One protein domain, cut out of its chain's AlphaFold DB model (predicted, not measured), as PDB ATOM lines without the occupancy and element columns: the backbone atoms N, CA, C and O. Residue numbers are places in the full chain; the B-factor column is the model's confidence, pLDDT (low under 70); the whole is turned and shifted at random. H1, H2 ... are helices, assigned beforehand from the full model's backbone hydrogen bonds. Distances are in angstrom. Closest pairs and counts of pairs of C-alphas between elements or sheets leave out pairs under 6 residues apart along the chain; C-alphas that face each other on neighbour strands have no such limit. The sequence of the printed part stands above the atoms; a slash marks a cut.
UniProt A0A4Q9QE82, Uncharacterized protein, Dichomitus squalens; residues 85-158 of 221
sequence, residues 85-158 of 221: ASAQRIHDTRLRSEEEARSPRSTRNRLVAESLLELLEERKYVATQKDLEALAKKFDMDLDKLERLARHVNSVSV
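Overview. This is residues 85 to 158 of the 221 residues of an uncharacterized protein of Dichomitus squalens (UniProt A0A4Q9QE82). One long helix, H1, sticks out as an arm from a small compact body of three short helices. In that body H2 and H3 run side by side in opposite directions, and H4 stands crosswise to both. The printed part has 74 residues with four named helices in the order H1, H2, H3, H4 and no named strand, and its class is all helix. The whole is loose, with a radius of gyration of the C-alphas of 15.2 A, and elongated, spanning 45 by 26 by 22 A.

Arrangement. H1, residues 85 to 102, touches no helix. H2, residues 113 to 125, and H3, residues 129 to 138, form a helical hairpin, opposite ways at a shallow tilt of 21 degrees. They only just touch, with 3 pairs of C-alphas within 8 A, the closest being Arg 123 and Leu 132 at 7.3 A; H2 touches H3 with residues 119 to 123 alone. H4, residues 143 to 152, touches H3, about perpendicular at 80 degrees; their closest C-alphas, Ala 136 and Leu 143, are 5.8 A apart. H2 and H4 are close but not clearly touching, about perpendicular at 90 degrees, with closest C-alphas Leu 120 and Ala 150 at 7.7 A. Every O i to N i+4 pair is within hydrogen-bond range in H1 and H3; in H2 7 of 9 are, in H4 5 of 6.

Along the chain. H1 is 25.6 A long, from C-alpha 85 at (10.674, 8.081, 30.261). H2 measures 19.5 A, H3 14.3 A and H4 14.8 A, the last ending with C-alpha 152 at (37.427, 10.399, 43.166).

Size, cuts and confidence. The printed part has no cut. Residues 85 to 105 stand free; the body without them spans 31 by 25 by 17 A. No link is long. The pLDDT is under 70 at residues 85, 101, 103 to 106 and 156 to 158.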
ATOM      1  N   ALA A  85       9.615   7.234  29.729       63.75
ATOM      2  CA  ALA A  85      10.674   8.081  30.261       63.75
ATOM      3  C   ALA A  85      12.116   7.637  29.915       63.75
ATOM      4  O   ALA A  85      12.959   8.489  29.660       63.75
ATOM      5  N   SER A  86      12.453   6.342  29.905       75.88
ATOM      6  CA  SER A  86      13.788   5.850  29.531       75.88
ATOM      7  C   SER A  86      14.057   6.001  28.035       75.88
ATOM      8  O   SER A  86      15.149   6.416  27.660       75.88
ATOM      9  N   ALA A  87      13.058   5.747  27.185       79.25
ATOM     10  CA  ALA A  87      13.175   5.942  25.742       79.25
ATOM     11  C   ALA A  87      13.349   7.430  25.384       79.25
ATOM     12  O   ALA A  87      14.232   7.770  24.599       79.25
ATOM     13  N   GLN A  88      12.574   8.314  26.023       83.75
ATOM     14  CA  GLN A  88      12.718   9.768  25.886       83.75
ATOM     15  C   GLN A  88      14.100  10.239  26.353       83.75
ATOM     16  O   GLN A  88      14.795  10.911  25.602       83.75
ATOM     17  N   ARG A  89      14.569   9.779  27.521       84.50
ATOM     18  CA  ARG A  89      15.922  10.095  28.015       84.50
ATOM     19  C   ARG A  89      17.015   9.693  27.032       84.50
ATOM     20  O   ARG A  89      17.957  10.454  26.838       84.50
ATOM     21  N   ILE A  90      16.918   8.511  26.422       86.06
ATOM     22  CA  ILE A  90      17.909   8.054  25.437       86.06
ATOM     23  C   ILE A  90      17.888   8.965  24.203       86.06
ATOM     24  O   ILE A  90      18.950   9.356  23.720       86.06
ATOM     25  N   HIS A  91      16.699   9.332  23.722       88.06
ATOM     26  CA  HIS A  91      16.541  10.236  22.587       88.06
ATOM     27  C   HIS A  91      17.109  11.635  22.877       88.06
ATOM     28  O   HIS A  91      17.923  12.137  22.105       88.06
ATOM     29  N   ASP A  92      16.773  12.212  24.031       88.44
ATOM     30  CA  ASP A  92      17.270  13.520  24.470       88.44
ATOM     31  C   ASP A  92      18.794  13.516  24.647       88.44
ATOM     32  O   ASP A  92      19.480  14.467  24.276       88.44
ATOM     33  N   THR A  93      19.348  12.423  25.182       85.06
ATOM     34  CA  THR A  93      20.802  12.259  25.349       85.06
ATOM     35  C   THR A  93      21.510  12.204  23.998       85.06
ATOM     36  O   THR A  93      22.566  12.818  23.831       85.06
ATOM     37  N   ARG A  94      20.930  11.497  23.018       87.06
ATOM     38  CA  ARG A  94      21.464  11.441  21.654       87.06
ATOM     39  C   ARG A  94      21.407  12.811  20.979       87.06
ATOM     40  O   ARG A  94      22.429  13.231  20.454       87.06
ATOM     41  N   LEU A  95      20.278  13.519  21.046       87.00
ATOM     42  CA  LEU A  95      20.144  14.864  20.469       87.00
ATOM     43  C   LEU A  95      21.167  15.845  21.048       87.00
ATOM     44  O   LEU A  95      21.864  16.513  20.293       87.00
ATOM     45  N   ARG A  96      21.331  15.862  22.377       82.94
ATOM     46  CA  ARG A  96      22.355  16.692  23.031       82.94
ATOM     47  C   ARG A  96      23.762  16.344  22.560       82.94
ATOM     48  O   ARG A  96      24.557  17.234  22.299       82.94
ATOM     49  N   SER A  97      24.050  15.054  22.408       77.31
ATOM     50  CA  SER A  97      25.354  14.592  21.923       77.31
ATOM     51  C   SER A  97      25.597  14.995  20.463       77.31
ATOM     52  O   SER A  97      26.721  15.322  20.102       77.31
ATOM     53  N   GLU A  98      24.559  15.000  19.619       81.19
ATOM     54  CA  GLU A  98      24.645  15.463  18.228       81.19
ATOM     55  C   GLU A  98      24.842  16.981  18.131       81.19
ATOM     56  O   GLU A  98      25.655  17.433  17.328       81.19
ATOM     57  N   GLU A  99      24.147  17.770  18.953       79.00
ATOM     58  CA  GLU A  99      24.345  19.223  19.042       79.00
ATOM     59  C   GLU A  99      25.757  19.572  19.523       79.00
ATOM     60  O   GLU A  99      26.423  20.427  18.938       79.00
ATOM     61  N   GLU A 100      26.247  18.870  20.544       71.25
ATOM     62  CA  GLU A 100      27.591  19.061  21.089       71.25
ATOM     63  C   GLU A 100      28.676  18.641  20.089       71.25
ATOM     64  O   GLU A 100      29.641  19.380  19.902       71.25
ATOM     65  N   ALA A 101      28.495  17.517  19.385       67.44
ATOM     66  CA  ALA A 101      29.424  17.048  18.354       67.44
ATOM     67  C   ALA A 101      29.453  17.950  17.109       67.44
ATOM     68  O   ALA A 101      30.476  18.035  16.432       67.44
ATOM     69  N   ARG A 102      28.341  18.624  16.791       72.19
ATOM     70  CA  ARG A 102      28.282  19.630  15.716       72.19
ATOM     71  C   ARG A 102      28.863  20.973  16.145       72.19
ATOM     72  O   ARG A 102      29.158  21.802  15.283       72.19
ATOM     73  N   SER A 103      29.010  21.216  17.448       69.38
ATOM     74  CA  SER A 103      29.554  22.471  17.940       69.38
ATOM     75  C   SER A 103      31.083  22.483  17.777       69.38
ATOM     76  O   SER A 103      31.769  21.600  18.285       69.38
ATOM     77  N   PRO A 104      31.666  23.490  17.105       62.94
ATOM     78  CA  PRO A 104      33.120  23.643  17.015       62.94
ATOM     79  C   PRO A 104      33.733  24.199  18.315       62.94
ATOM     80  O   PRO A 104      34.912  24.539  18.352       62.94
ATOM     81  N   ARG A 105      32.927  24.365  19.373       63.03
ATOM     82  CA  ARG A 105      33.359  24.909  20.657       63.03
ATOM     83  C   ARG A 105      33.643  23.748  21.596       63.03
ATOM     84  O   ARG A 105      32.757  22.937  21.844       63.03
ATOM     85  N   SER A 106      34.851  23.714  22.156       64.12
ATOM     86  CA  SER A 106      35.122  22.925  23.359       64.12
ATOM     87  C   SER A 106      34.072  23.297  24.403       64.12
ATOM     88  O   SER A 106      33.993  24.442  24.845       64.12
ATOM     89  N   THR A 107      33.178  22.369  24.727       72.81
ATOM     90  CA  THR A 107      32.183  22.584  25.773       72.81
ATOM     91  C   THR A 107      32.912  22.563  27.110       72.81
ATOM     92  O   THR A 107      33.395  21.508  27.520       72.81
ATOM     93  N   ARG A 108      32.996  23.715  27.783       81.44
ATOM     94  CA  ARG A 108      33.623  23.873  29.104       81.44
ATOM     95  C   ARG A 108      33.278  22.712  30.040       81.44
ATOM     96  O   ARG A 108      32.102  22.376  30.208       81.44
ATOM     97  N   ASN A 109      34.281  22.142  30.709       84.94
ATOM     98  CA  ASN A 109      34.172  20.944  31.560       84.94
ATOM     99  C   ASN A 109      33.847  19.621  30.857       84.94
ATOM    100  O   ASN A 109      33.388  18.680  31.512       84.94
ATOM    101  N   ARG A 110      34.066  19.517  29.550       83.31
ATOM    102  CA  ARG A 110      34.052  18.231  28.860       83.31
ATOM    103  C   ARG A 110      35.361  18.048  28.132       83.31
ATOM    104  O   ARG A 110      35.693  18.800  27.227       83.31
ATOM    105  N   LEU A 111      36.077  17.018  28.548       83.50
ATOM    106  CA  LEU A 111      37.364  16.653  27.993       83.50
ATOM    107  C   LEU A 111      37.264  15.275  27.355       83.50
ATOM    108  O   LEU A 111      36.560  14.391  27.850       83.50
ATOM    109  N   VAL A 112      37.991  15.101  26.254       86.25
ATOM    110  CA  VAL A 112      38.259  13.777  25.695       86.25
ATOM    111  C   VAL A 112      39.073  12.985  26.723       86.25
ATOM    112  O   VAL A 112      39.858  13.561  27.476       86.25
ATOM    113  N   ALA A 113      38.883  11.664  26.772       83.75
ATOM    114  CA  ALA A 113      39.533  10.802  27.762       83.75
ATOM    115  C   ALA A 113      41.069  10.951  27.788       83.75
ATOM    116  O   ALA A 113      41.669  10.885  28.856       83.75
ATOM    117  N   GLU A 114      41.688  11.197  26.631       86.06
ATOM    118  CA  GLU A 114      43.128  11.449  26.504       86.06
ATOM    119  C   GLU A 114      43.552  12.755  27.194       86.06
ATOM    120  O   GLU A 114      44.428  12.739  28.055       86.06
ATOM    121  N   SER A 115      42.861  13.864  26.916       87.06
ATOM    122  CA  SER A 115      43.118  15.155  27.567       87.06
ATOM    123  C   SER A 115      42.841  15.120  29.072       87.06
ATOM    124  O   SER A 115      43.500  15.813  29.842       87.06
ATOM    125  N   LEU A 116      41.875  14.306  29.514       88.50
ATOM    126  CA  LEU A 116      41.612  14.093  30.939       88.50
ATOM    127  C   LEU A 116      42.777  13.366  31.624       88.50
ATOM    128  O   LEU A 116      43.129  13.711  32.749       88.50
ATOM    129  N   LEU A 117      43.369  12.367  30.965       88.75
ATOM    130  CA  LEU A 117      44.542  11.666  31.484       88.75
ATOM    131  C   LEU A 117      45.731  12.626  31.620       88.75
ATOM    132  O   LEU A 117      46.349  12.667  32.680       88.75
ATOM    133  N   GLU A 118      46.000  13.431  30.591       88.75
ATOM    134  CA  GLU A 118      47.063  14.444  30.609       88.75
ATOM    135  C   GLU A 118      46.859  15.468  31.737       88.75
ATOM    136  O   GLU A 118      47.777  15.727  32.511       88.75
ATOM    137  N   LEU A 119      45.631  15.970  31.912       90.81
ATOM    138  CA  LEU A 119      45.271  16.867  33.013       90.81
ATOM    139  C   LEU A 119      45.528  16.233  34.390       90.81
ATOM    140  O   LEU A 119      46.039  16.902  35.292       90.81
ATOM    141  N   LEU A 120      45.170  14.959  34.578       90.50
ATOM    142  CA  LEU A 120      45.375  14.262  35.852       90.50
ATOM    143  C   LEU A 120      46.855  13.970  36.122       90.50
ATOM    144  O   LEU A 120      47.266  14.033  37.280       90.50
ATOM    145  N   GLU A 121      47.651  13.694  35.087       88.88
ATOM    146  CA  GLU A 121      49.105  13.566  35.210       88.88
ATOM    147  C   GLU A 121      49.758  14.908  35.561       88.88
ATOM    148  O   GLU A 121      50.490  14.974  36.545       88.88
ATOM    149  N   GLU A 122      49.448  15.999  34.845       89.75
ATOM    150  CA  GLU A 122      49.986  17.337  35.150       89.75
ATOM    151  C   GLU A 122      49.640  17.768  36.580       89.75
ATOM    152  O   GLU A 122      50.487  18.308  37.297       89.75
ATOM    153  N   ARG A 123      48.430  17.443  37.050       88.19
ATOM    154  CA  ARG A 123      47.999  17.740  38.419       88.19
ATOM    155  C   ARG A 123      48.882  17.091  39.490       88.19
ATOM    156  O   ARG A 123      49.014  17.672  40.563       88.19
ATOM    157  N   LYS A 124      49.493  15.926  39.247       86.31
ATOM    158  CA  LYS A 124      50.381  15.276  40.235       86.31
ATOM    159  C   LYS A 124      51.601  16.125  40.581       86.31
ATOM    160  O   LYS A 124      52.132  16.001  41.680       86.31
ATOM    161  N   TYR A 125      52.037  16.964  39.647       87.19
ATOM    162  CA  TYR A 125      53.218  17.811  39.791       87.19
ATOM    163  C   TYR A 125      52.881  19.217  40.298       87.19
ATOM    164  O   TYR A 125      53.780  19.988  40.629       87.19
ATOM    165  N   VAL A 126      51.593  19.554  40.384       87.12
ATOM    166  CA  VAL A 126      51.124  20.855  40.851       87.12
ATOM    167  C   VAL A 126      51.031  20.867  42.377       87.12
ATOM    168  O   VAL A 126      50.244  20.132  42.969       87.12
ATOM    169  N   ALA A 127      51.806  21.750  43.013       82.06
ATOM    170  CA  ALA A 127      51.823  21.913  44.468       82.06
ATOM    171  C   ALA A 127      51.041  23.141  44.965       82.06
ATOM    172  O   ALA A 127      50.639  23.174  46.127       82.06
ATOM    173  N   THR A 128      50.824  24.157  44.118       90.44
ATOM    174  CA  THR A 128      50.188  25.415  44.538       90.44
ATOM    175  C   THR A 128      48.794  25.606  43.939       90.44
ATOM    176  O   THR A 128      48.480  25.143  42.844       90.44
ATOM    177  N   GLN A 129      47.935  26.334  44.656       88.94
ATOM    178  CA  GLN A 129      46.559  26.600  44.218       88.94
ATOM    179  C   GLN A 129      46.496  27.515  42.982       88.94
ATOM    180  O   GLN A 129      45.614  27.365  42.141       88.94
ATOM    181  N   LYS A 130      47.482  28.409  42.818       90.62
ATOM    182  CA  LYS A 130      47.612  29.263  41.625       90.62
ATOM    183  C   LYS A 130      47.915  28.447  40.369       90.62
ATOM    184  O   LYS A 130      47.372  28.728  39.302       90.62
ATOM    185  N   ASP A 131      48.739  27.417  40.508       91.69
ATOM    186  CA  ASP A 131      49.065  26.508  39.411       91.69
ATOM    187  C   ASP A 131      47.851  25.636  39.041       91.69
ATOM    188  O   ASP A 131      47.612  25.384  37.862       91.69
ATOM    189  N   LEU A 132      47.023  25.251  40.024       91.50
ATOM    190  CA  LEU A 132      45.742  24.574  39.779       91.50
ATOM    191  C   LEU A 132      44.771  25.446  38.975       91.50
ATOM    192  O   LEU A 132      44.121  24.946  38.059       91.50
ATOM    193  N   GLU A 133      44.682  26.744  39.274       93.56
ATOM    194  CA  GLU A 133      43.876  27.687  38.488       93.56
ATOM    195  C   GLU A 133      44.386  27.834  37.051       93.56
ATOM    196  O   GLU A 133      43.589  27.912  36.112       93.56
ATOM    197  N   ALA A 134      45.707  27.874  36.862       93.00
ATOM    198  CA  ALA A 134      46.314  27.928  35.536       93.00
ATOM    199  C   ALA A 134      46.028  26.647  34.737       93.00
ATOM    200  O   ALA A 134      45.649  26.723  33.566       93.00
ATOM    201  N   LEU A 135      46.124  25.484  35.387       92.69
ATOM    202  CA  LEU A 135      45.794  24.187  34.801       92.69
ATOM    203  C   LEU A 135      44.312  24.117  34.407       92.69
ATOM    204  O   LEU A 135      43.980  23.752  33.283       92.69
ATOM    205  N   ALA A 136      43.417  24.551  35.295       92.38
ATOM    206  CA  ALA A 136      41.983  24.600  35.032       92.38
ATOM    207  C   ALA A 136      41.656  25.479  33.810       92.38
ATOM    208  O   ALA A 136      40.867  25.082  32.955       92.38
ATOM    209  N   LYS A 137      42.325  26.632  33.663       91.94
ATOM    210  CA  LYS A 137      42.180  27.507  32.486       91.94
ATOM    211  C   LYS A 137      42.707  26.867  31.200       91.94
ATOM    212  O   LYS A 137      42.061  27.001  30.167       91.94
ATOM    213  N   LYS A 138      43.847  26.168  31.254       91.44
ATOM    214  CA  LYS A 138      44.453  25.490  30.091       91.44
ATOM    215  C   LYS A 138      43.507  24.454  29.475       91.44
ATOM    216  O   LYS A 138      43.422  24.360  28.256       91.44
ATOM    217  N   PHE A 139      42.780  23.723  30.316       90.25
ATOM    218  CA  PHE A 139      41.845  22.678  29.894       90.25
ATOM    219  C   PHE A 139      40.372  23.134  29.881       90.25
ATOM    220  O   PHE A 139      39.479  22.295  29.801       90.25
ATOM    221  N   ASP A 140      40.098  24.442  29.971       91.75
ATOM    222  CA  ASP A 140      38.739  25.017  30.007       91.75
ATOM    223  C   ASP A 140      37.796  24.295  31.003       91.75
ATOM    224  O   ASP A 140      36.682  23.858  30.688       91.75
ATOM    225  N   MET A 141      38.281  24.129  32.237       90.88
ATOM    226  CA  MET A 141      37.590  23.473  33.345       90.88
ATOM    227  C   MET A 141      37.400  24.413  34.540       90.88
ATOM    228  O   MET A 141      38.211  25.290  34.823       90.88
ATOM    229  N   ASP A 142      36.312  24.205  35.276       92.94
ATOM    230  CA  ASP A 142      36.039  24.883  36.538       92.94
ATOM    231  C   ASP A 142      36.911  24.286  37.644       92.94
ATOM    232  O   ASP A 142      36.988  23.060  37.791       92.94
ATOM    233  N   LEU A 143      37.504  25.149  38.469       92.19
ATOM    234  CA  LEU A 143      38.352  24.739  39.591       92.19
ATOM    235  C   LEU A 143      37.608  23.795  40.552       92.19
ATOM    236  O   LEU A 143      38.107  22.718  40.870       92.19
ATOM    237  N   ASP A 144      36.359  24.116  40.894       93.00
ATOM    238  CA  ASP A 144      35.526  23.278  41.767       93.00
ATOM    239  C   ASP A 144      35.329  21.859  41.217       93.00
ATOM    240  O   ASP A 144      35.268  20.877  41.964       93.00
ATOM    241  N   LYS A 145      35.195  21.728  39.891       92.19
ATOM    242  CA  LYS A 145      35.003  20.427  39.237       92.19
ATOM    243  C   LYS A 145      36.309  19.657  39.162       92.19
ATOM    244  O   LYS A 145      36.285  18.449  39.382       92.19
ATOM    245  N   LEU A 146      37.425  20.342  38.916       90.94
ATOM    246  CA  LEU A 146      38.764  19.760  38.958       90.94
ATOM    247  C   LEU A 146      39.068  19.162  40.338       90.94
ATOM    248  O   LEU A 146      39.508  18.018  40.434       90.94
ATOM    249  N   GLU A 147      38.756  19.889  41.411       90.81
ATOM    250  CA  GLU A 147      38.945  19.416  42.786       90.81
ATOM    251  C   GLU A 147      38.022  18.249  43.155       90.81
ATOM    252  O   GLU A 147      38.426  17.319  43.859       90.81
ATOM    253  N   ARG A 148      36.769  18.266  42.689       91.56
ATOM    254  CA  ARG A 148      35.846  17.135  42.880       91.56
ATOM    255  C   ARG A 148      36.297  15.898  42.114       91.56
ATOM    256  O   ARG A 148      36.232  14.806  42.670       91.56
ATOM    257  N   LEU A 149      36.762  16.057  40.875       89.69
ATOM    258  CA  LEU A 149      37.310  14.964  40.068       89.69
ATOM    259  C   LEU A 149      38.512  14.333  40.761       89.69
ATOM    260  O   LEU A 149      38.541  13.121  40.953       89.69
ATOM    261  N   ALA A 150      39.439  15.163  41.225       86.69
ATOM    262  CA  ALA A 150      40.643  14.722  41.908       86.69
ATOM    263  C   ALA A 150      40.398  13.944  43.208       86.69
ATOM    264  O   ALA A 150      41.231  13.132  43.601       86.69
ATOM    265  N   ARG A 151      39.266  14.179  43.886       86.81
ATOM    266  CA  ARG A 151      38.877  13.400  45.072       86.81
ATOM    267  C   ARG A 151      38.494  11.957  44.746       86.81
ATOM    268  O   ARG A 151      38.629  11.099  45.608       86.81
ATOM    269  N   HIS A 152      38.000  11.698  43.537       84.75
ATOM    270  CA  HIS A 152      37.427  10.399  43.166       84.75
ATOM    271  C   HIS A 152      38.272   9.638  42.144       84.75
ATOM    272  O   HIS A 152      38.190   8.415  42.071       84.75
ATOM    273  N   VAL A 153      39.058  10.351  41.340       84.00
ATOM    274  CA  VAL A 153      39.819   9.785  40.231       84.00
ATOM    275  C   VAL A 153      41.278  10.171  40.397       84.00
ATOM    276  O   VAL A 153      41.631  11.348  40.368       84.00
ATOM    277  N   ASN A 154      42.124   9.157  40.551       80.12
ATOM    278  CA  ASN A 154      43.571   9.300  40.570       80.12
ATOM    279  C   ASN A 154      44.131   8.525  39.371       80.12
ATOM    280  O   ASN A 154      43.707   7.389  39.136       80.12
ATOM    281  N   SER A 155      45.035   9.113  38.583       73.69
ATOM    282  CA  SER A 155      45.597   8.393  37.438       73.69
ATOM    283  C   SER A 155      46.632   7.376  37.918       73.69
ATOM    284  O   SER A 155      47.568   7.694  38.657       73.69
ATOM    285  N   VAL A 156      46.451   6.120  37.513       68.19
ATOM    286  CA  VAL A 156      47.367   5.028  37.851       68.19
ATOM    287  C   VAL A 156      48.656   5.222  37.054       68.19
ATOM    288  O   VAL A 156      48.698   4.923  35.864       68.19
ATOM    289  N   SER A 157      49.715   5.710  37.698       60.59
ATOM    290  CA  SER A 157      51.060   5.725  37.112       60.59
ATOM    291  C   SER A 157      51.835   4.494  37.564       60.59
ATOM    292  O   SER A 157      52.055   4.296  38.759       60.59
ATOM    293  N   VAL A 158      52.270   3.671  36.612       63.12
ATOM    294  CA  VAL A 158      53.174   2.550  36.880       63.12
ATOM    295  C   VAL A 158      54.604   3.075  36.821       63.12
ATOM    296  O   VAL A 158      55.063   3.492  35.758       63.12
TER     297      VAL A 158